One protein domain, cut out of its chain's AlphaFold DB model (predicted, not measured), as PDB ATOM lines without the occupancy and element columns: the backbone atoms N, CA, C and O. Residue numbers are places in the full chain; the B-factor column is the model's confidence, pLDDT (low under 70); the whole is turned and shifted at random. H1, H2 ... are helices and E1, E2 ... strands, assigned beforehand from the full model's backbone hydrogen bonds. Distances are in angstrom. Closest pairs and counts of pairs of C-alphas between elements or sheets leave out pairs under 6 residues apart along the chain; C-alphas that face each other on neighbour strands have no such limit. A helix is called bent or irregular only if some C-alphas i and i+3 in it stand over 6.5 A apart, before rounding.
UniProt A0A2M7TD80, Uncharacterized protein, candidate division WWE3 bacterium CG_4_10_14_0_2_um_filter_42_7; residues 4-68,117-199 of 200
ATOM      1  N   LYS A   4      -0.734  39.154   7.052       93.44
ATOM      2  CA  LYS A   4      -0.502  40.050   5.915       93.44
ATOM      3  C   LYS A   4      -0.517  41.511   6.353       93.44
ATOM      4  O   LYS A   4       0.353  42.282   5.958       93.44
ATOM      5  N   GLU A   5      -1.499  41.879   7.169       93.38
ATOM      6  CA  GLU A   5      -1.628  43.229   7.715       93.38
ATOM      7  C   GLU A   5      -0.394  43.613   8.544       93.38
ATOM      8  O   GLU A   5       0.163  44.693   8.338       93.38
ATOM      9  N   ALA A   6       0.081  42.705   9.406       94.38
ATOM     10  CA  ALA A   6       1.286  42.909  10.205       94.38
ATOM     11  C   ALA A   6       2.514  43.201   9.325       94.38
ATOM     12  O   ALA A   6       3.250  44.148   9.601       94.38
ATOM     13  N   LEU A   7       2.718  42.453   8.236       93.69
ATOM     14  CA  LEU A   7       3.840  42.691   7.320       93.69
ATOM     15  C   LEU A   7       3.681  43.973   6.493       93.69
ATOM     16  O   LEU A   7       4.659  44.680   6.256       93.69
ATOM     17  N   ILE A   8       2.471  44.301   6.033       93.31
ATOM     18  CA  ILE A   8       2.245  45.488   5.192       93.31
ATOM     19  C   ILE A   8       2.420  46.777   5.996       93.31
ATOM     20  O   ILE A   8       3.084  47.695   5.509       93.31
ATOM     21  N   LYS A   9       1.857  46.845   7.207       94.44
ATOM     22  CA  LYS A   9       1.816  48.065   8.027       94.44
ATOM     23  C   LYS A   9       3.192  48.491   8.545       94.44
ATOM     24  O   LYS A   9       3.473  49.684   8.616       94.44
ATOM     25  N   ASN A  10       4.031  47.523   8.893       95.62
ATOM     26  CA  ASN A  10       5.304  47.752   9.569       95.62
ATOM     27  C   ASN A  10       6.445  47.911   8.553       95.62
ATOM     28  O   ASN A  10       6.457  47.224   7.528       95.62
ATOM     29  N   LYS A  11       7.375  48.846   8.781       94.62
ATOM     30  CA  LYS A  11       8.506  49.130   7.877       94.62
ATOM     31  C   LYS A  11       9.792  48.472   8.359       94.62
ATOM     32  O   LYS A  11      10.502  47.898   7.535       94.62
ATOM     33  N   LYS A  12      10.056  48.547   9.663       95.19
ATOM     34  CA  LYS A  12      11.222  47.961  10.330       95.19
ATOM     35  C   LYS A  12      10.808  46.702  11.075       95.19
ATOM     36  O   LYS A  12       9.983  46.769  11.984       95.19
ATOM     37  N   ILE A  13      11.356  45.561  10.673       97.12
ATOM     38  CA  ILE A  13      10.976  44.246  11.189       97.12
ATOM     39  C   ILE A  13      12.205  43.562  11.784       97.12
ATOM     40  O   ILE A  13      13.172  43.277  11.075       97.12
ATOM     41  N   ALA A  14      12.143  43.248  13.072       96.12
ATOM     42  CA  ALA A  14      13.078  42.335  13.710       96.12
ATOM     43  C   ALA A  14      12.513  40.915  13.662       96.12
ATOM     44  O   ALA A  14      11.359  40.676  14.012       96.12
ATOM     45  N   ILE A  15      13.331  39.959  13.245       97.38
ATOM     46  CA  ILE A  15      13.004  38.537  13.275       97.38
ATOM     47  C   ILE A  15      13.984  37.885  14.233       97.38
ATOM     48  O   ILE A  15      15.179  37.897  13.968       97.38
ATOM     49  N   LEU A  16      13.497  37.319  15.330       95.69
ATOM     50  CA  LEU A  16      14.325  36.678  16.344       95.69
ATOM     51  C   LEU A  16      14.060  35.178  16.367       95.69
ATOM     52  O   LEU A  16      12.925  34.750  16.576       95.69
ATOM     53  N   VAL A  17      15.117  34.387  16.216       95.88
ATOM     54  CA  VAL A  17      15.093  32.937  16.420       95.88
ATOM     55  C   VAL A  17      15.738  32.621  17.767       95.88
ATOM     56  O   VAL A  17      16.868  33.036  18.033       95.88
ATOM     57  N   ALA A  18      15.007  31.919  18.635       92.56
ATOM     58  CA  ALA A  18      15.484  31.537  19.960       92.56
ATOM     59  C   ALA A  18      16.733  30.645  19.878       92.56
ATOM     60  O   ALA A  18      16.832  29.764  19.023       92.56
ATOM     61  N   SER A  19      17.667  30.826  20.813       86.62
ATOM     62  CA  SER A  19      18.812  29.924  20.948       86.62
ATOM     63  C   SER A  19      18.332  28.507  21.274       86.62
ATOM     64  O   SER A  19      17.551  28.309  22.204       86.62
ATOM     65  N   GLY A  20      18.799  27.519  20.510       86.00
ATOM     66  CA  GLY A  20      18.373  26.124  20.664       86.00
ATOM     67  C   GLY A  20      17.011  25.802  20.040       86.00
ATOM     68  O   GLY A  20      16.513  24.693  20.232       86.00
ATOM     69  N   ALA A  21      16.413  26.730  19.284       91.25
ATOM     70  CA  ALA A  21      15.263  26.418  18.442       91.25
ATOM     71  C   ALA A  21      15.609  25.289  17.444       91.25
ATOM     72  O   ALA A  21      16.772  25.110  17.077       91.25
ATOM     73  N   PRO A  22      14.623  24.502  16.982       93.25
ATOM     74  CA  PRO A  22      14.890  23.454  16.005       93.25
ATOM     75  C   PRO A  22      15.348  24.052  14.671       93.25
ATOM     76  O   PRO A  22      14.987  25.177  14.326       93.25
ATOM     77  N   ARG A  23      16.080  23.258  13.881       94.69
ATOM     78  CA  ARG A  23      16.591  23.630  12.547       94.69
ATOM     79  C   ARG A  23      15.538  24.337  11.683       94.69
ATOM     80  O   ARG A  23      15.829  25.362  11.078       94.69
ATOM     81  N   ASP A  24      14.310  23.825  11.680       96.50
ATOM     82  CA  ASP A  24      13.162  24.394  10.966       96.50
ATOM     83  C   ASP A  24      12.899  25.881  11.298       96.50
ATOM     84  O   ASP A  24      12.649  26.682  10.399       96.50
ATOM     85  N   ALA A  25      13.043  26.296  12.560       96.75
ATOM     86  CA  ALA A  25      12.831  27.683  12.976       96.75
ATOM     87  C   ALA A  25      13.825  28.659  12.319       96.75
ATOM     88  O   ALA A  25      13.436  29.759  11.924       96.75
ATOM     89  N   TYR A  26      15.086  28.248  12.144       97.38
ATOM     90  CA  TYR A  26      16.101  29.058  11.464       97.38
ATOM     91  C   TYR A  26      15.769  29.246   9.981       97.38
ATOM     92  O   TYR A  26      15.862  30.360   9.464       97.38
ATOM     93  N   PHE A  27      15.320  28.188   9.303       97.81
ATOM     94  CA  PHE A  27      14.900  28.268   7.903       97.81
ATOM     95  C   PHE A  27      13.616  29.082   7.718       97.81
ATOM     96  O   PHE A  27      13.525  29.859   6.767       97.81
ATOM     97  N   ALA A  28      12.658  28.975   8.641       98.12
ATOM     98  CA  ALA A  28      11.463  29.810   8.637       98.12
ATOM     99  C   ALA A  28      11.811  31.296   8.851       98.12
ATOM    100  O   ALA A  28      11.325  32.157   8.115       98.12
ATOM    101  N   GLY A  29      12.708  31.601   9.794       98.12
ATOM    102  CA  GLY A  29      13.231  32.955  10.001       98.12
ATOM    103  C   GLY A  29      13.946  33.504   8.762       98.12
ATOM    104  O   GLY A  29      13.665  34.626   8.333       98.12
ATOM    105  N   ALA A  30      14.803  32.694   8.129       98.12
ATOM    106  CA  ALA A  30      15.481  33.045   6.881       98.12
ATOM    107  C   ALA A  30      14.476  33.337   5.754       98.12
ATOM    108  O   ALA A  30      14.538  34.405   5.142       98.12
ATOM    109  N   ALA A  31      13.507  32.444   5.532       98.31
ATOM    110  CA  ALA A  31      12.461  32.611   4.528       98.31
ATOM    111  C   ALA A  31      11.649  33.894   4.748       98.31
ATOM    112  O   ALA A  31      11.456  34.671   3.814       98.31
ATOM    113  N   LEU A  32      11.215  34.159   5.983       98.50
ATOM    114  CA  LEU A  32      10.477  35.379   6.290       98.50
ATOM    115  C   LEU A  32      11.327  36.630   6.061       98.50
ATOM    116  O   LEU A  32      10.818  37.632   5.562       98.50
ATOM    117  N   SER A  33      12.620  36.571   6.383       98.25
ATOM    118  CA  SER A  33      13.521  37.697   6.151       98.25
ATOM    119  C   SER A  33      13.654  38.032   4.666       98.25
ATOM    120  O   SER A  33      13.676  39.207   4.305       98.25
ATOM    121  N   LEU A  34      13.689  37.009   3.806       97.88
ATOM    122  CA  LEU A  34      13.754  37.158   2.357       97.88
ATOM    123  C   LEU A  34      12.458  37.775   1.824       97.88
ATOM    124  O   LEU A  34      12.519  38.797   1.147       97.88
ATOM    125  N   VAL A  35      11.295  37.249   2.225       97.38
ATOM    126  CA  VAL A  35       9.985  37.812   1.842       97.38
ATOM    127  C   VAL A  35       9.862  39.270   2.269       97.38
ATOM    128  O   VAL A  35       9.481  40.126   1.473       97.38
ATOM    129  N   ALA A  36      10.184  39.581   3.523       96.88
ATOM    130  CA  ALA A  36      10.064  40.940   4.029       96.88
ATOM    131  C   ALA A  36      11.020  41.903   3.293       96.88
ATOM    132  O   ALA A  36      10.615  43.012   2.945       96.88
ATOM    133  N   LYS A  37      12.244  41.475   2.957       96.25
ATOM    134  CA  LYS A  37      13.165  42.267   2.118       96.25
ATOM    135  C   LYS A  37      12.630  42.473   0.699       96.25
ATOM    136  O   LYS A  37      12.685  43.590   0.194       96.25
ATOM    137  N   GLU A  38      12.069  41.437   0.076       95.12
ATOM    138  CA  GLU A  38      11.426  41.522  -1.246       95.12
ATOM    139  C   GLU A  38      10.228  42.487  -1.247       95.12
ATOM    140  O   GLU A  38       9.972  43.168  -2.238       95.12
ATOM    141  N   MET A  39       9.539  42.621  -0.110       94.56
ATOM    142  CA  MET A  39       8.483  43.614   0.115       94.56
ATOM    143  C   MET A  39       9.010  45.037   0.401       94.56
ATOM    144  O   MET A  39       8.216  45.928   0.717       94.56
ATOM    145  N   GLY A  40      10.325  45.267   0.327       95.62
ATOM    146  CA  GLY A  40      10.956  46.567   0.569       95.62
ATOM    147  C   GLY A  40      11.017  46.973   2.044       95.62
ATOM    148  O   GLY A  40      11.038  48.166   2.344       95.62
ATOM    149  N   LYS A  41      10.987  46.007   2.971       96.19
ATOM    150  CA  LYS A  41      11.088  46.258   4.416       96.19
ATOM    151  C   LYS A  41      12.545  46.319   4.869       96.19
ATOM    152  O   LYS A  41      13.413  45.651   4.307       96.19
ATOM    153  N   GLU A  42      12.796  47.074   5.931       95.38
ATOM    154  CA  GLU A  42      14.064  47.039   6.662       95.38
ATOM    155  C   GLU A  42      14.014  45.855   7.633       95.38
ATOM    156  O   GLU A  42      13.199  45.846   8.553       95.38
ATOM    157  N   VAL A  43      14.840  44.830   7.404       96.38
ATOM    158  CA  VAL A  43      14.751  43.565   8.146       96.38
ATOM    159  C   VAL A  43      16.059  43.229   8.841       96.38
ATOM    160  O   VAL A  43      17.091  43.072   8.182       96.38
ATOM    161  N   THR A  44      15.973  42.998  10.148       96.12
ATOM    162  CA  THR A  44      17.067  42.465  10.964       96.12
ATOM    163  C   THR A  44      16.703  41.055  11.410       96.12
ATOM    164  O   THR A  44      15.798  40.867  12.218       96.12
ATOM    165  N   LEU A  45      17.395  40.054  10.862       97.12
ATOM    166  CA  LEU A  45      17.274  38.659  11.284       97.12
ATOM    167  C   LEU A  45      18.327  38.368  12.352       97.12
ATOM    168  O   LEU A  45      19.518  38.553  12.113       97.12
ATOM    169  N   ILE A  46      17.874  37.935  13.521       94.88
ATOM    170  CA  ILE A  46      18.656  37.803  14.742       94.88
ATOM    171  C   ILE A  46      18.583  36.350  15.197       94.88
ATOM    172  O   ILE A  46      17.496  35.802  15.389       94.88
ATOM    173  N   ALA A  47      19.737  35.730  15.393       93.56
ATOM    174  CA  ALA A  47      19.836  34.436  16.044       93.56
ATOM    175  C   ALA A  47      21.200  34.329  16.712       93.56
ATOM    176  O   ALA A  47      22.222  34.618  16.093       93.56
ATOM    177  N   LYS A  48      21.204  33.911  17.977       81.94
ATOM    178  CA  LYS A  48      22.433  33.770  18.748       81.94
ATOM    179  C   LYS A  48      22.838  32.303  18.813       81.94
ATOM    180  O   LYS A  48      22.077  31.490  19.343       81.94
ATOM    181  N   ASP A  49      24.057  32.042  18.346       80.62
ATOM    182  CA  ASP A  49      24.746  30.752  18.348       80.62
ATOM    183  C   ASP A  49      24.048  29.654  17.514       80.62
ATOM    184  O   ASP A  49      22.832  29.645  17.314       80.62
ATOM    185  N   ASN A  50      24.841  28.697  17.021       84.50
ATOM    186  CA  ASN A  50      24.370  27.476  16.349       84.50
ATOM    187  C   ASN A  50      23.413  27.697  15.158       84.50
ATOM    188  O   ASN A  50      22.537  26.869  14.910       84.50
ATOM    189  N   VAL A  51      23.577  28.793  14.407       93.19
ATOM    190  CA  VAL A  51      22.863  28.985  13.137       93.19
ATOM    191  C   VAL A  51      23.312  27.891  12.156       93.19
ATOM    192  O   VAL A  51      24.515  27.787  11.913       93.19
ATOM    193  N   PRO A  52      22.395  27.080  11.589       94.56
ATOM    194  CA  PRO A  52      22.753  26.098  10.568       94.56
ATOM    195  C   PRO A  52      23.451  26.771   9.382       94.56
ATOM    196  O   PRO A  52      22.970  27.794   8.890       94.56
ATOM    197  N   GLU A  53      24.559  26.195   8.913       94.06
ATOM    198  CA  GLU A  53      25.370  26.761   7.827       94.06
ATOM    199  C   GLU A  53      24.518  27.013   6.580       94.06
ATOM    200  O   GLU A  53      24.523  28.114   6.033       94.06
ATOM    201  N   GLU A  54      23.662  26.060   6.210       94.50
ATOM    202  CA  GLU A  54      22.831  26.191   5.013       94.50
ATOM    203  C   GLU A  54      21.721  27.243   5.184       94.50
ATOM    204  O   GLU A  54      21.196  27.751   4.194       94.50
ATOM    205  N   ALA A  55      21.344  27.595   6.419       95.12
ATOM    206  CA  ALA A  55      20.453  28.729   6.671       95.12
ATOM    207  C   ALA A  55      21.213  30.059   6.533       95.12
ATOM    208  O   ALA A  55      20.695  30.996   5.920       95.12
ATOM    209  N   ALA A  56      22.445  30.130   7.048       94.81
ATOM    210  CA  ALA A  56      23.312  31.306   6.944       94.81
ATOM    211  C   ALA A  56      23.747  31.605   5.495       94.81
ATOM    212  O   ALA A  56      23.937  32.766   5.136       94.81
ATOM    213  N   GLU A  57      23.838  30.586   4.637       95.50
ATOM    214  CA  GLU A  57      24.047  30.756   3.192       95.50
ATOM    215  C   GLU A  57      22.858  31.428   2.482       95.50
ATOM    216  O   GLU A  57      23.030  32.059   1.437       95.50
ATOM    217  N   LEU A  58      21.640  31.287   3.018       95.56
ATOM    218  CA  LEU A  58      20.417  31.823   2.409       95.56
ATOM    219  C   LEU A  58      20.080  33.229   2.904       95.56
ATOM    220  O   LEU A  58      19.503  34.018   2.155       95.56
ATOM    221  N   ALA A  59      20.397  33.538   4.162       96.31
ATOM    222  CA  ALA A  59      20.086  34.819   4.779       96.31
ATOM    223  C   ALA A  59      21.162  35.241   5.784       96.31
ATOM    224  O   ALA A  59      21.760  34.425   6.475       96.31
ATOM    225  N   PHE A  60      21.361  36.552   5.906       95.00
ATOM    226  CA  PHE A  60      22.302  37.123   6.863       95.00
ATOM    227  C   PHE A  60      21.693  37.186   8.270       95.00
ATOM    228  O   PHE A  60      20.715  37.908   8.480       95.00
ATOM    229  N   PHE A  61      22.295  36.461   9.214       94.81
ATOM    230  CA  PHE A  61      21.943  36.472  10.634       94.81
ATOM    231  C   PHE A  61      22.880  37.394  11.414       94.81
ATOM    232  O   PHE A  61      24.095  37.366  11.235       94.81
ATOM    233  N   GLN A  62      22.302  38.184  12.310       92.50
ATOM    234  CA  GLN A  62      23.017  39.033  13.254       92.50
ATOM    235  C   GLN A  62      22.931  38.437  14.661       92.50
ATOM    236  O   GLN A  62      21.936  37.806  15.022       92.50
ATOM    237  N   ASN A  63      23.961  38.669  15.472       88.44
ATOM    238  CA  ASN A  63      23.972  38.223  16.869       88.44
ATOM    239  C   ASN A  63      23.175  39.156  17.795       88.44
ATOM    240  O   ASN A  63      22.794  38.751  18.891       88.44
ATOM    241  N   GLU A  64      22.922  40.393  17.360       85.69
ATOM    242  CA  GLU A  64      22.227  41.425  18.125       85.69
ATOM    243  C   GLU A  64      21.303  42.267  17.221       85.69
ATOM    244  O   GLU A  64      21.523  42.313  16.008       85.69
ATOM    245  N   PRO A  65      20.264  42.930  17.771       84.50
ATOM    246  CA  PRO A  65      19.323  43.744  16.994       84.50
ATOM    247  C   PRO A  65      19.945  45.025  16.411       84.50
ATOM    248  O   PRO A  65      19.380  45.635  15.505       84.50
ATOM    249  N   GLY A  66      21.098  45.437  16.937       81.00
ATOM    250  CA  GLY A  66      21.849  46.634  16.572       81.00
ATOM    251  C   GLY A  66      22.520  47.224  17.811       81.00
ATOM    252  O   GLY A  66      22.484  46.612  18.870       81.00
ATOM    253  N   GLN A  67      23.124  48.407  17.695       69.56
ATOM    254  CA  GLN A  67      23.799  49.065  18.818       69.56
ATOM    255  C   GLN A  67      22.994  50.247  19.352       69.56
ATOM    256  O   GLN A  67      22.354  50.980  18.593       69.56
ATOM    257  N   LYS A  68      23.078  50.461  20.668       71.81
ATOM    258  CA  LYS A  68      22.584  51.672  21.321       71.81
ATOM    259  C   LYS A  68      23.575  52.812  21.083       71.81
ATOM    260  O   LYS A  68      24.682  52.777  21.611       71.81
ATOM    261  N   ASN A 117      15.048  50.711  16.741       82.69
ATOM    262  CA  ASN A 117      13.594  50.731  16.889       82.69
ATOM    263  C   ASN A 117      12.933  49.896  15.786       82.69
ATOM    264  O   ASN A 117      13.072  50.230  14.599       82.69
ATOM    265  N   PHE A 118      12.207  48.850  16.173       92.00
ATOM    266  CA  PHE A 118      11.431  48.015  15.257       92.00
ATOM    267  C   PHE A 118       9.929  48.229  15.425       92.00
ATOM    268  O   PHE A 118       9.400  48.226  16.529       92.00
ATOM    269  N   ASP A 119       9.211  48.320  14.306       93.69
ATOM    270  CA  ASP A 119       7.750  48.430  14.329       93.69
ATOM    271  C   ASP A 119       7.098  47.067  14.651       93.69
ATOM    272  O   ASP A 119       6.012  46.988  15.233       93.69
ATOM    273  N   LEU A 120       7.772  45.979  14.253       96.19
ATOM    274  CA  LEU A 120       7.310  44.601  14.395       96.19
ATOM    275  C   LEU A 120       8.447  43.662  14.792       96.19
ATOM    276  O   LEU A 120       9.488  43.616  14.139       96.19
ATOM    277  N   TRP A 121       8.171  42.825  15.784       95.94
ATOM    278  CA  TRP A 121       8.970  41.663  16.135       95.94
ATOM    279  C   TRP A 121       8.286  40.380  15.671       95.94
ATOM    280  O   TRP A 121       7.107  40.155  15.943       95.94
ATOM    281  N   VAL A 122       9.029  39.506  15.002       97.56
ATOM    282  CA  VAL A 122       8.590  38.144  14.698       97.56
ATOM    283  C   VAL A 122       9.477  37.169  15.445       97.56
ATOM    284  O   VAL A 122      10.682  37.116  15.214       97.56
ATOM    285  N   LEU A 123       8.888  36.421  16.369       96.50
ATOM    286  CA  LEU A 123       9.607  35.598  17.332       96.50
ATOM    287  C   LEU A 123       9.400  34.120  17.002       96.50
ATOM    288  O   LEU A 123       8.266  33.656  16.938       96.50
ATOM    289  N   PHE A 124      10.490  33.383  16.818       96.75
ATOM    290  CA  PHE A 124      10.499  31.949  16.548       96.75
ATOM    291  C   PHE A 124      11.074  31.198  17.752       96.75
ATOM    292  O   PHE A 124      12.228  31.403  18.125       96.75
ATOM    293  N   GLY A 125      10.279  30.314  18.355       94.06
ATOM    294  CA  GLY A 125      10.692  29.467  19.479       94.06
ATOM    295  C   GLY A 125      10.665  30.153  20.846       94.06
ATOM    296  O   GLY A 125      11.231  29.625  21.796       94.06
ATOM    297  N   ILE A 126      10.010  31.313  20.962       92.50
ATOM    298  CA  ILE A 126       9.857  32.050  22.224       92.50
ATOM    299  C   ILE A 126       8.387  31.975  22.631       92.50
ATOM    300  O   ILE A 126       7.556  32.688  22.078       92.50
ATOM    301  N   SER A 127       8.050  31.089  23.568       90.88
ATOM    302  CA  SER A 127       6.663  30.867  24.007       90.88
ATOM    303  C   SER A 127       6.202  31.829  25.107       90.88
ATOM    304  O   SER A 127       4.999  32.053  25.246       90.88
ATOM    305  N   ASP A 128       7.135  32.443  25.843       88.62
ATOM    306  CA  ASP A 128       6.861  33.385  26.932       88.62
ATOM    307  C   ASP A 128       7.855  34.572  26.947       88.62
ATOM    308  O   ASP A 128       8.973  34.478  26.443       88.62
ATOM    309  N   LEU A 129       7.456  35.708  27.534       84.62
ATOM    310  CA  LEU A 129       8.300  36.913  27.623       84.62
ATOM    311  C   LEU A 129       9.543  36.727  28.509       84.62
ATOM    312  O   LEU A 129      10.511  37.482  28.384       84.62
ATOM    313  N   ASN A 130       9.525  35.767  29.431       84.38
ATOM    314  CA  ASN A 130      10.676  35.411  30.256       84.38
ATOM    315  C   ASN A 130      11.676  34.521  29.507       84.38
ATOM    316  O   ASN A 130      12.852  34.528  29.858       84.38
ATOM    317  N   ALA A 131      11.241  33.840  28.445       83.44
ATOM    318  CA  ALA A 131      12.081  33.086  27.523       83.44
ATOM    319  C   ALA A 131      12.817  33.973  26.503       83.44
ATOM    320  O   ALA A 131      13.603  33.459  25.706       83.44
ATOM    321  N   ILE A 132      12.606  35.299  26.519       82.56
ATOM    322  CA  ILE A 132      13.463  36.227  25.772       82.56
ATOM    323  C   ILE A 132      14.902  36.067  26.292       82.56
ATOM    324  O   ILE A 132      15.124  36.217  27.498       82.56
ATOM    325  N   PRO A 133      15.888  35.785  25.417       79.88
ATOM    326  CA  PRO A 133      17.270  35.589  25.837       79.88
ATOM    327  C   PRO A 133      17.784  36.756  26.682       79.88
ATOM    328  O   PRO A 133      17.600  37.918  26.324       79.88
ATOM    329  N   SER A 134      18.504  36.462  27.767       78.00
ATOM    330  CA  SER A 134      19.114  37.488  28.633       78.00
ATOM    331  C   SER A 134      20.076  38.411  27.877       78.00
ATOM    332  O   SER A 134      20.221  39.580  28.230       78.00
ATOM    333  N   ALA A 135      20.674  37.916  26.790       70.56
ATOM    334  CA  ALA A 135      21.492  38.699  25.864       70.56
ATOM    335  C   ALA A 135      20.719  39.845  25.183       70.56
ATOM    336  O   ALA A 135      21.332  40.782  24.693       70.56
ATOM    337  N   LEU A 136      19.387  39.783  25.172       78.75
ATOM    338  CA  LEU A 136      18.504  40.828  24.663       78.75
ATOM    339  C   LEU A 136      17.788  41.586  25.786       78.75
ATOM    340  O   LEU A 136      16.808  42.281  25.530       78.75
ATOM    341  N   SER A 137      18.254  41.459  27.032       78.81
ATOM    342  CA  SER A 137      17.632  42.114  28.191       78.81
ATOM    343  C   SER A 137      17.533  43.632  28.024       78.81
ATOM    344  O   SER A 137      16.509  44.207  28.380       78.81
ATOM    345  N   GLU A 138      18.529  44.253  27.389       78.81
ATOM    346  CA  GLU A 138      18.548  45.685  27.063       78.81
ATOM    347  C   GLU A 138      17.448  46.109  26.073       78.81
ATOM    348  O   GLU A 138      17.036  47.265  26.079       78.81
ATOM    349  N   TYR A 139      16.935  45.176  25.266       83.12
ATOM    350  CA  TYR A 139      15.866  45.407  24.288       83.12
ATOM    351  C   TYR A 139      14.497  44.937  24.792       83.12
ATOM    352  O   TYR A 139      13.498  45.096  24.096       83.12
ATOM    353  N   LYS A 140      14.411  44.344  25.992       83.69
ATOM    354  CA  LYS A 140      13.186  43.689  26.475       83.69
ATOM    355  C   LYS A 140      11.999  44.648  26.548       83.69
ATOM    356  O   LYS A 140      10.903  44.280  26.135       83.69
ATOM    357  N   GLU A 141      12.207  45.864  27.048       83.81
ATOM    358  CA  GLU A 141      11.150  46.883  27.124       83.81
ATOM    359  C   GLU A 141      10.636  47.274  25.735       83.81
ATOM    360  O   GLU A 141       9.428  47.378  25.528       83.81
ATOM    361  N   GLU A 142      11.539  47.410  24.763       84.25
ATOM    362  CA  GLU A 142      11.185  47.731  23.383       84.25
ATOM    363  C   GLU A 142      10.431  46.580  22.708       84.25
ATOM    364  O   GLU A 142       9.384  46.801  22.094       84.25
ATOM    365  N   ILE A 143      10.908  45.341  22.876       88.00
ATOM    366  CA  ILE A 143      10.223  44.140  22.382       88.00
ATOM    367  C   ILE A 143       8.800  44.098  22.940       88.00
ATOM    368  O   ILE A 143       7.864  43.840  22.188       88.00
ATOM    369  N   ILE A 144       8.621  44.375  24.239       87.25
ATOM    370  CA  ILE A 144       7.309  44.393  24.903       87.25
ATOM    371  C   ILE A 144       6.404  45.488  24.319       87.25
ATOM    372  O   ILE A 144       5.228  45.210  24.060       87.25
ATOM    373  N   ALA A 145       6.939  46.690  24.095       87.50
ATOM    374  CA  ALA A 145       6.197  47.844  23.586       87.50
ATOM    375  C   ALA A 145       5.814  47.740  22.097       87.50
ATOM    376  O   ALA A 145       4.844  48.364  21.667       87.50
ATOM    377  N   SER A 146       6.558  46.957  21.317       89.56
ATOM    378  CA  SER A 146       6.380  46.807  19.867       89.56
ATOM    379  C   SER A 146       5.305  45.780  19.505       89.56
ATOM    380  O   SER A 146       4.934  44.945  20.328       89.56
ATOM    381  N   GLN A 147       4.817  45.776  18.259       94.06
ATOM    382  CA  GLN A 147       3.937  44.696  17.794       94.06
ATOM    383  C   GLN A 147       4.713  43.381  17.677       94.06
ATOM    384  O   GLN A 147       5.898  43.386  17.342       94.06
ATOM    385  N   LYS A 148       4.053  42.248  17.925       95.00
ATOM    386  CA  LYS A 148       4.669  40.922  17.947       95.00
ATOM    387  C   LYS A 148       3.832  39.893  17.190       95.00
ATOM    388  O   LYS A 148       2.615  39.781  17.361       95.00
ATOM    389  N   VAL A 149       4.521  39.080  16.403       97.25
ATOM    390  CA  VAL A 149       4.016  37.830  15.831       97.25
ATOM    391  C   VAL A 149       4.856  36.699  16.415       97.25
ATOM    392  O   VAL A 149       6.078  36.729  16.305       97.25
ATOM    393  N   VAL A 150       4.231  35.711  17.048       97.12
ATOM    394  CA  VAL A 150       4.941  34.675  17.811       97.12
ATOM    395  C   VAL A 150       4.645  33.296  17.242       97.12
ATOM    396  O   VAL A 150       3.496  32.870  17.220       97.12
ATOM    397  N   PHE A 151       5.691  32.591  16.821       97.62
ATOM    398  CA  PHE A 151       5.675  31.184  16.437       97.62
ATOM    399  C   PHE A 151       6.317  30.369  17.561       97.62
ATOM    400  O   PHE A 151       7.522  30.483  17.790       97.62
ATOM    401  N   ALA A 152       5.542  29.551  18.267       96.12
ATOM    402  CA  ALA A 152       6.054  28.698  19.341       96.12
ATOM    403  C   ALA A 152       5.112  27.517  19.612       96.12
ATOM    404  O   ALA A 152       3.997  27.484  19.095       96.12
ATOM    405  N   ASP A 153       5.556  26.532  20.399       94.06
ATOM    406  CA  ASP A 153       4.649  25.528  20.970       94.06
ATOM    407  C   ASP A 153       3.845  26.210  22.081       94.06
ATOM    408  O   ASP A 153       4.434  26.709  23.045       94.06
ATOM    409  N   LYS A 154       2.519  26.291  21.908       92.19
ATOM    410  CA  LYS A 154       1.589  26.966  22.834       92.19
ATOM    411  C   LYS A 154       2.057  28.382  23.220       92.19
ATOM    412  O   LYS A 154       2.360  28.637  24.389       92.19
ATOM    413  N   PRO A 155       2.141  29.316  22.255       93.31
ATOM    414  CA  PRO A 155       2.531  30.697  22.536       93.31
ATOM    415  C   PRO A 155       1.573  31.338  23.552       93.31
ATOM    416  O   PRO A 155       0.363  31.136  23.480       93.31
ATOM    417  N   ALA A 156       2.112  32.125  24.485       91.69
ATOM    418  CA  ALA A 156       1.333  32.770  25.547       91.69
ATOM    419  C   ALA A 156       1.239  34.302  25.411       91.69
ATOM    420  O   ALA A 156       0.627  34.961  26.253       91.69
ATOM    421  N   PHE A 157       1.865  34.893  24.388       93.19
ATOM    422  CA  PHE A 157       1.931  36.344  24.208       93.19
ATOM    423  C   PHE A 157       2.035  36.752  22.733       93.19
ATOM    424  O   PHE A 157       2.282  35.928  21.858       93.19
ATOM    425  N   GLY A 158       1.868  38.052  22.480       92.31
ATOM    426  CA  GLY A 158       1.902  38.653  21.149       92.31
ATOM    427  C   GLY A 158       0.518  38.828  20.528       92.31
ATOM    428  O   GLY A 158      -0.451  38.161  20.895       92.31
ATOM    429  N   GLU A 159       0.432  39.772  19.596       95.25
ATOM    430  CA  GLU A 159      -0.794  40.206  18.927       95.25
ATOM    431  C   GLU A 159      -1.269  39.199  17.868       95.25
ATOM    432  O   GLU A 159      -2.458  39.159  17.532       95.25
ATOM    433  N   LEU A 160      -0.350  38.388  17.341       96.00
ATOM    434  CA  LEU A 160      -0.647  37.220  16.521       96.00
ATOM    435  C   LEU A 160       0.186  36.031  17.002       96.00
ATOM    436  O   LEU A 160       1.409  36.103  17.070       96.00
ATOM    437  N   GLN A 161      -0.499  34.936  17.310       96.12
ATOM    438  CA  GLN A 161       0.067  33.739  17.913       96.12
ATOM    439  C   GLN A 161      -0.117  32.557  16.966       96.12
ATOM    440  O   GLN A 161      -1.226  32.291  16.502       96.12
ATOM    441  N   ILE A 162       0.979  31.870  16.661       96.62
ATOM    442  CA  ILE A 162       1.031  30.737  15.750       96.62
ATOM    443  C   ILE A 162       1.547  29.539  16.530       96.62
ATOM    444  O   ILE A 162       2.719  29.478  16.905       96.62
ATOM    445  N   ASP A 163       0.654  28.582  16.752       95.50
ATOM    446  CA  ASP A 163       1.000  27.317  17.382       95.50
ATOM    447  C   ASP A 163       1.677  26.388  16.364       95.50
ATOM    448  O   ASP A 163       1.096  26.003  15.340       95.50
ATOM    449  N   ILE A 164       2.934  26.047  16.635       94.94
ATOM    450  CA  ILE A 164       3.752  25.199  15.759       94.94
ATOM    451  C   ILE A 164       3.611  23.709  16.053       94.94
ATOM    452  O   ILE A 164       4.104  22.907  15.259       94.94
ATOM    453  N   SER A 165       2.925  23.327  17.134       90.31
ATOM    454  CA  SER A 165       2.829  21.935  17.601       90.31
ATOM    455  C   SER A 165       2.291  20.958  16.547       90.31
ATOM    456  O   SER A 165       2.660  19.787  16.554       90.31
ATOM    457  N   ASN A 166       1.470  21.436  15.607       86.25
ATOM    458  CA  ASN A 166       0.845  20.590  14.587       86.25
ATOM    459  C   ASN A 166       1.701  20.353  13.332       86.25
ATOM    460  O   ASN A 166       1.597  19.291  12.727       86.25
ATOM    461  N   GLN A 167       2.475  21.347  12.875       88.00
ATOM    462  CA  GLN A 167       3.098  21.305  11.538       88.00
ATOM    463  C   GLN A 167       4.466  22.006  11.436       88.00
ATOM    464  O   GLN A 167       5.003  22.147  10.342       88.00
ATOM    465  N   GLY A 168       5.054  22.441  12.553       93.75
ATOM    466  CA  GLY A 168       6.351  23.120  12.560       93.75
ATOM    467  C   GLY A 168       6.290  24.578  12.096       93.75
ATOM    468  O   GLY A 168       5.222  25.153  11.869       93.75
ATOM    469  N   TYR A 169       7.453  25.207  11.986       97.38
ATOM    470  CA  TYR A 169       7.619  26.628  11.698       97.38
ATOM    471  C   TYR A 169       7.460  26.920  10.205       97.38
ATOM    472  O   TYR A 169       6.622  27.748   9.835       97.38
ATOM    473  N   SER A 170       8.203  26.224   9.334       97.38
ATOM    474  CA  SER A 170       8.177  26.503   7.891       97.38
ATOM    475  C   SER A 170       6.824  26.190   7.253       97.38
ATOM    476  O   SER A 170       6.376  26.949   6.393       97.38
ATOM    477  N   ALA A 171       6.118  25.139   7.688       96.62
ATOM    478  CA  ALA A 171       4.789  24.818   7.148       96.62
ATOM    479  C   ALA A 171       3.739  25.867   7.536       96.62
ATOM    480  O   ALA A 171       2.934  26.300   6.704       96.62
ATOM    481  N   ASN A 172       3.766  26.309   8.799       97.25
ATOM    482  CA  ASN A 172       2.904  27.389   9.269       97.25
ATOM    483  C   ASN A 172       3.193  28.684   8.505       97.25
ATOM    484  O   ASN A 172       2.265  29.322   8.007       97.25
ATOM    485  N   LEU A 173       4.469  29.040   8.346       97.44
ATOM    486  CA  LEU A 173       4.866  30.218   7.584       97.44
ATOM    487  C   LEU A 173       4.407  30.129   6.124       97.44
ATOM    488  O   LEU A 173       3.794  31.068   5.622       97.44
ATOM    489  N   PHE A 174       4.619  28.994   5.456       96.38
ATOM    490  CA  PHE A 174       4.150  28.774   4.087       96.38
ATOM    491  C   PHE A 174       2.628  28.929   3.963       96.38
ATOM    492  O   PHE A 174       2.138  29.576   3.033       96.38
ATOM    493  N   THR A 175       1.874  28.393   4.925       95.44
ATOM    494  CA  THR A 175       0.412  28.528   4.975       95.44
ATOM    495  C   THR A 175      -0.004  29.994   5.091       95.44
ATOM    496  O   THR A 175      -0.919  30.437   4.395       95.44
ATOM    497  N   LEU A 176       0.673  30.766   5.943       96.31
ATOM    498  CA  LEU A 176       0.395  32.190   6.136       96.31
ATOM    499  C   LEU A 176       0.752  33.021   4.901       96.31
ATOM    500  O   LEU A 176      -0.052  33.852   4.484       96.31
ATOM    501  N   LEU A 177       1.903  32.763   4.278       95.50
ATOM    502  CA  LEU A 177       2.311  33.414   3.030       95.50
ATOM    503  C   LEU A 177       1.309  33.132   1.903       95.50
ATOM    504  O   LEU A 177       0.862  34.058   1.224       95.50
ATOM    505  N   SER A 178       0.875  31.877   1.773       93.88
ATOM    506  CA  SER A 178      -0.123  31.468   0.781       93.88
ATOM    507  C   SER A 178      -1.459  32.180   1.001       93.88
ATOM    508  O   SER A 178      -2.010  32.757   0.067       93.88
ATOM    509  N   ARG A 179      -1.957  32.224   2.245       94.19
ATOM    510  CA  ARG A 179      -3.189  32.960   2.600       94.19
ATOM    511  C   ARG A 179      -3.064  34.462   2.353       94.19
ATOM    512  O   ARG A 179      -4.039  35.105   1.975       94.19
ATOM    513  N   ALA A 180      -1.867  35.018   2.527       93.38
ATOM    514  CA  ALA A 180      -1.580  36.418   2.252       93.38
ATOM    515  C   ALA A 180      -1.477  36.744   0.746       93.38
ATOM    516  O   ALA A 180      -1.394  37.927   0.388       93.38
ATOM    517  N   ASN A 181      -1.521  35.735  -0.136       93.31
ATOM    518  CA  ASN A 181      -1.180  35.830  -1.559       93.31
ATOM    519  C   ASN A 181       0.238  36.386  -1.785       93.31
ATOM    520  O   ASN A 181       0.473  37.153  -2.720       93.31
ATOM    521  N   LEU A 182       1.177  36.031  -0.904       91.44
ATOM    522  CA  LEU A 182       2.598  36.342  -1.042       91.44
ATOM    523  C   LEU A 182       3.288  35.126  -1.657       91.44
ATOM    524  O   LEU A 182       3.474  34.110  -0.991       91.44
ATOM    525  N   VAL A 183       3.622  35.224  -2.944       88.75
ATOM    526  CA  VAL A 183       4.273  34.141  -3.690       88.75
ATOM    527  C   VAL A 183       5.760  34.106  -3.320       88.75
ATOM    528  O   VAL A 183       6.452  35.089  -3.580       88.75
ATOM    529  N   PRO A 184       6.272  33.005  -2.736       88.19
ATOM    530  CA  PRO A 184       7.689  32.887  -2.417       88.19
ATOM    531  C   PRO A 184       8.558  32.943  -3.676       88.19
ATOM    532  O   PRO A 184       8.289  32.244  -4.655       88.19
ATOM    533  N   SER A 185       9.644  33.715  -3.634       94.12
ATOM    534  CA  SER A 185      10.718  33.604  -4.624       94.12
ATOM    535  C   SER A 185      11.394  32.229  -4.569       94.12
ATOM    536  O   SER A 185      11.221  31.469  -3.615       94.12
ATOM    537  N   ALA A 186      12.215  31.899  -5.570       96.06
ATOM    538  CA  ALA A 186      12.924  30.618  -5.607       96.06
ATOM    539  C   ALA A 186      13.810  30.392  -4.365       96.06
ATOM    540  O   ALA A 186      13.844  29.286  -3.827       96.06
ATOM    541  N   ILE A 187      14.489  31.439  -3.877       95.19
ATOM    542  CA  ILE A 187      15.338  31.347  -2.682       95.19
ATOM    543  C   ILE A 187      14.504  31.209  -1.403       95.19
ATOM    544  O   ILE A 187      14.821  30.375  -0.556       95.19
ATOM    545  N   THR A 188      13.385  31.929  -1.304       96.31
ATOM    546  CA  THR A 188      12.433  31.785  -0.195       96.31
ATOM    547  C   THR A 188      11.819  30.384  -0.173       96.31
ATOM    548  O   THR A 188      11.759  29.746   0.876       96.31
ATOM    549  N   ALA A 189      11.398  29.868  -1.330       96.38
ATOM    550  CA  ALA A 189      10.857  28.521  -1.462       96.38
ATOM    551  C   ALA A 189      11.894  27.458  -1.073       96.38
ATOM    552  O   ALA A 189      11.554  26.510  -0.368       96.38
ATOM    553  N   LYS A 190      13.165  27.636  -1.466       96.44
ATOM    554  CA  LYS A 190      14.272  26.771  -1.039       96.44
ATOM    555  C   LYS A 190      14.441  26.786   0.482       96.44
ATOM    556  O   LYS A 190      14.560  25.714   1.068       96.44
ATOM    557  N   ALA A 191      14.418  27.959   1.118       96.88
ATOM    558  CA  ALA A 191      14.509  28.073   2.574       96.88
ATOM    559  C   ALA A 191      13.362  27.320   3.270       96.88
ATOM    560  O   ALA A 191      13.618  26.455   4.104       96.88
ATOM    561  N   LEU A 192      12.111  27.565   2.859       96.88
ATOM    562  CA  LEU A 192      10.936  26.866   3.397       96.88
ATOM    563  C   LEU A 192      11.033  25.349   3.205       96.88
ATOM    564  O   LEU A 192      10.770  24.589   4.135       96.88
ATOM    565  N   LEU A 193      11.441  24.900   2.015       96.50
ATOM    566  CA  LEU A 193      11.593  23.478   1.718       96.50
ATOM    567  C   LEU A 193      12.664  22.836   2.603       96.50
ATOM    568  O   LEU A 193      12.434  21.757   3.140       96.50
ATOM    569  N   LEU A 194      13.815  23.486   2.793       95.81
ATOM    570  CA  LEU A 194      14.884  22.971   3.650       95.81
ATOM    571  C   LEU A 194      14.454  22.867   5.116       95.81
ATOM    572  O   LEU A 194      14.838  21.897   5.770       95.81
ATOM    573  N   GLY A 195      13.639  23.803   5.610       94.75
ATOM    574  CA  GLY A 195      13.026  23.714   6.937       94.75
ATOM    575  C   GLY A 195      12.098  22.505   7.068       94.75
ATOM    576  O   GLY A 195      12.268  21.699   7.981       94.75
ATOM    577  N   LEU A 196      11.206  22.309   6.089       93.56
ATOM    578  CA  LEU A 196      10.284  21.164   6.025       93.56
ATOM    579  C   LEU A 196      11.008  19.814   5.908       93.56
ATOM    580  O   LEU A 196      10.592  18.830   6.508       93.56
ATOM    581  N   SER A 197      12.102  19.770   5.148       86.38
ATOM    582  CA  SER A 197      12.865  18.545   4.865       86.38
ATOM    583  C   SER A 197      13.660  18.039   6.072       86.38
ATOM    584  O   SER A 197      14.112  16.900   6.071       86.38
ATOM    585  N   GLY A 198      13.861  18.889   7.086       66.62
ATOM    586  CA  GLY A 198      14.514  18.529   8.347       66.62
ATOM    587  C   GLY A 198      13.571  17.917   9.386       66.62
ATOM    588  O   GLY A 198      14.020  17.608  10.485       66.62
ATOM    589  N   ILE A 199      12.280  17.780   9.062       53.50
ATOM    590  CA  ILE A 199      11.279  17.083   9.872       53.50
ATOM    591  C   ILE A 199      11.295  15.610   9.432       53.50
ATOM    592  O   ILE A 199      10.456  15.183   8.641       53.50
TER     593      ILE A 199
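This is residues 4 to 68 and 117 to 199 of the 200 residues of an uncharacterized protein of candidate division WWE3 bacterium CG_4_10_14_0_2_um_filter_42_7 (UniProt A0A2M7TD80). One gently twisted sheet of five parallel strands has a bundle of three helices to one side: H2 and H5 pack over a face of the sheet, and H6 packs on those two, off the sheet. H4 lies well away from this bundle and only grazes the sheet, as does the short H1, while the small H3 sits beside H2. The printed part has 148 residues with six named helices and five named strands, in the order H1 E1 H2 E2 H3 E3 H4 E4 E5 H5 H6; the sheet order is E2 E1 E3 E4 E5. The class is mixed, and the whole is compact, with a radius of gyration of the C-alphas of 13.7 A and spans of 36 by 30 by 28 A.

H1, residues 4 to 9, only grazes the sheet with residues 6 to 9. E1, residues 12 to 17, is an inner strand. H2, residues 23 to 38, is on the sheet at a height of 8.5 A, over E1 and along it at 6 degrees on the local plane; their closest C-alphas are Val 17 and Tyr 26, 6.4 A. E2, residues 42 to 47, an edge strand, is parallel to E1, with N 15 and O 44 at 2.8 A. E1, H2 and E2 form a strand-helix-strand unit, two parallel neighbours joined through a helix, with a right-handed crossover. H3, residues 53 to 56, only just touches H2, with 3 pairs of C-alphas within 8 A; the closest are Phe 27 and Ala 55, 5.7 A. E3, residues 120 to 124, is parallel to E1, with N 16 and O 122 at 2.8 A. H4, residues 134 to 145, is irregular, C-alphas 135 and 138 being 7.7 A apart, and grazes the sheet with residues 142 to 145. E4, residues 147 to 152, is parallel to E3, with N 149 and O 121 at 2.8 A; E3, H4 and E4 are a second such right-handed unit. E5, residues 160 to 163, the other edge strand, is parallel to E4, with N 162 and O 150 at 2.8 A. H5, residues 168 to 179, touches H2 with residues 168 to 173 alone, at a shallow tilt of 28 degrees, the same way; the closest C-alphas are Ala 28 and Ser 170, 4.7 A. H6, residues 186 to 197, touches H2 at a shallow tilt of 16 degrees, opposite ways; the closest C-alphas are Asp 24 and Gly 195, 4.1 A. H5 and H6 form a helical hairpin at a steep tilt of 40 degrees, with the C-alphas of Ser 170 and Leu 192 closest, 5.3 A. Every O i to N i+4 pair is within hydrogen-bond range in H1, H2 and H6, but 4 of 8 in H4 and 7 of 8 in H5; H3 is too short for one.

H1 begins at C-alpha 4, (-0.502, 40.050, 5.915). H2 is 23.2 A long, H4 17.3 A, H5 16.9 A and H6 16.0 A; E1 and E2 are each 16.7 A. H6 ends at C-alpha 197, (12.865, 18.545, 4.865).

The farthest C-alphas, Lys 68 and Asn 166, are 38.5 A apart. Residues 69 to 116 are not printed, and C-alphas 68 and 117 across the cut are 10.1 A apart. No link printed whole is long. Residues 67 and 198 to 199 have pLDDT under 70.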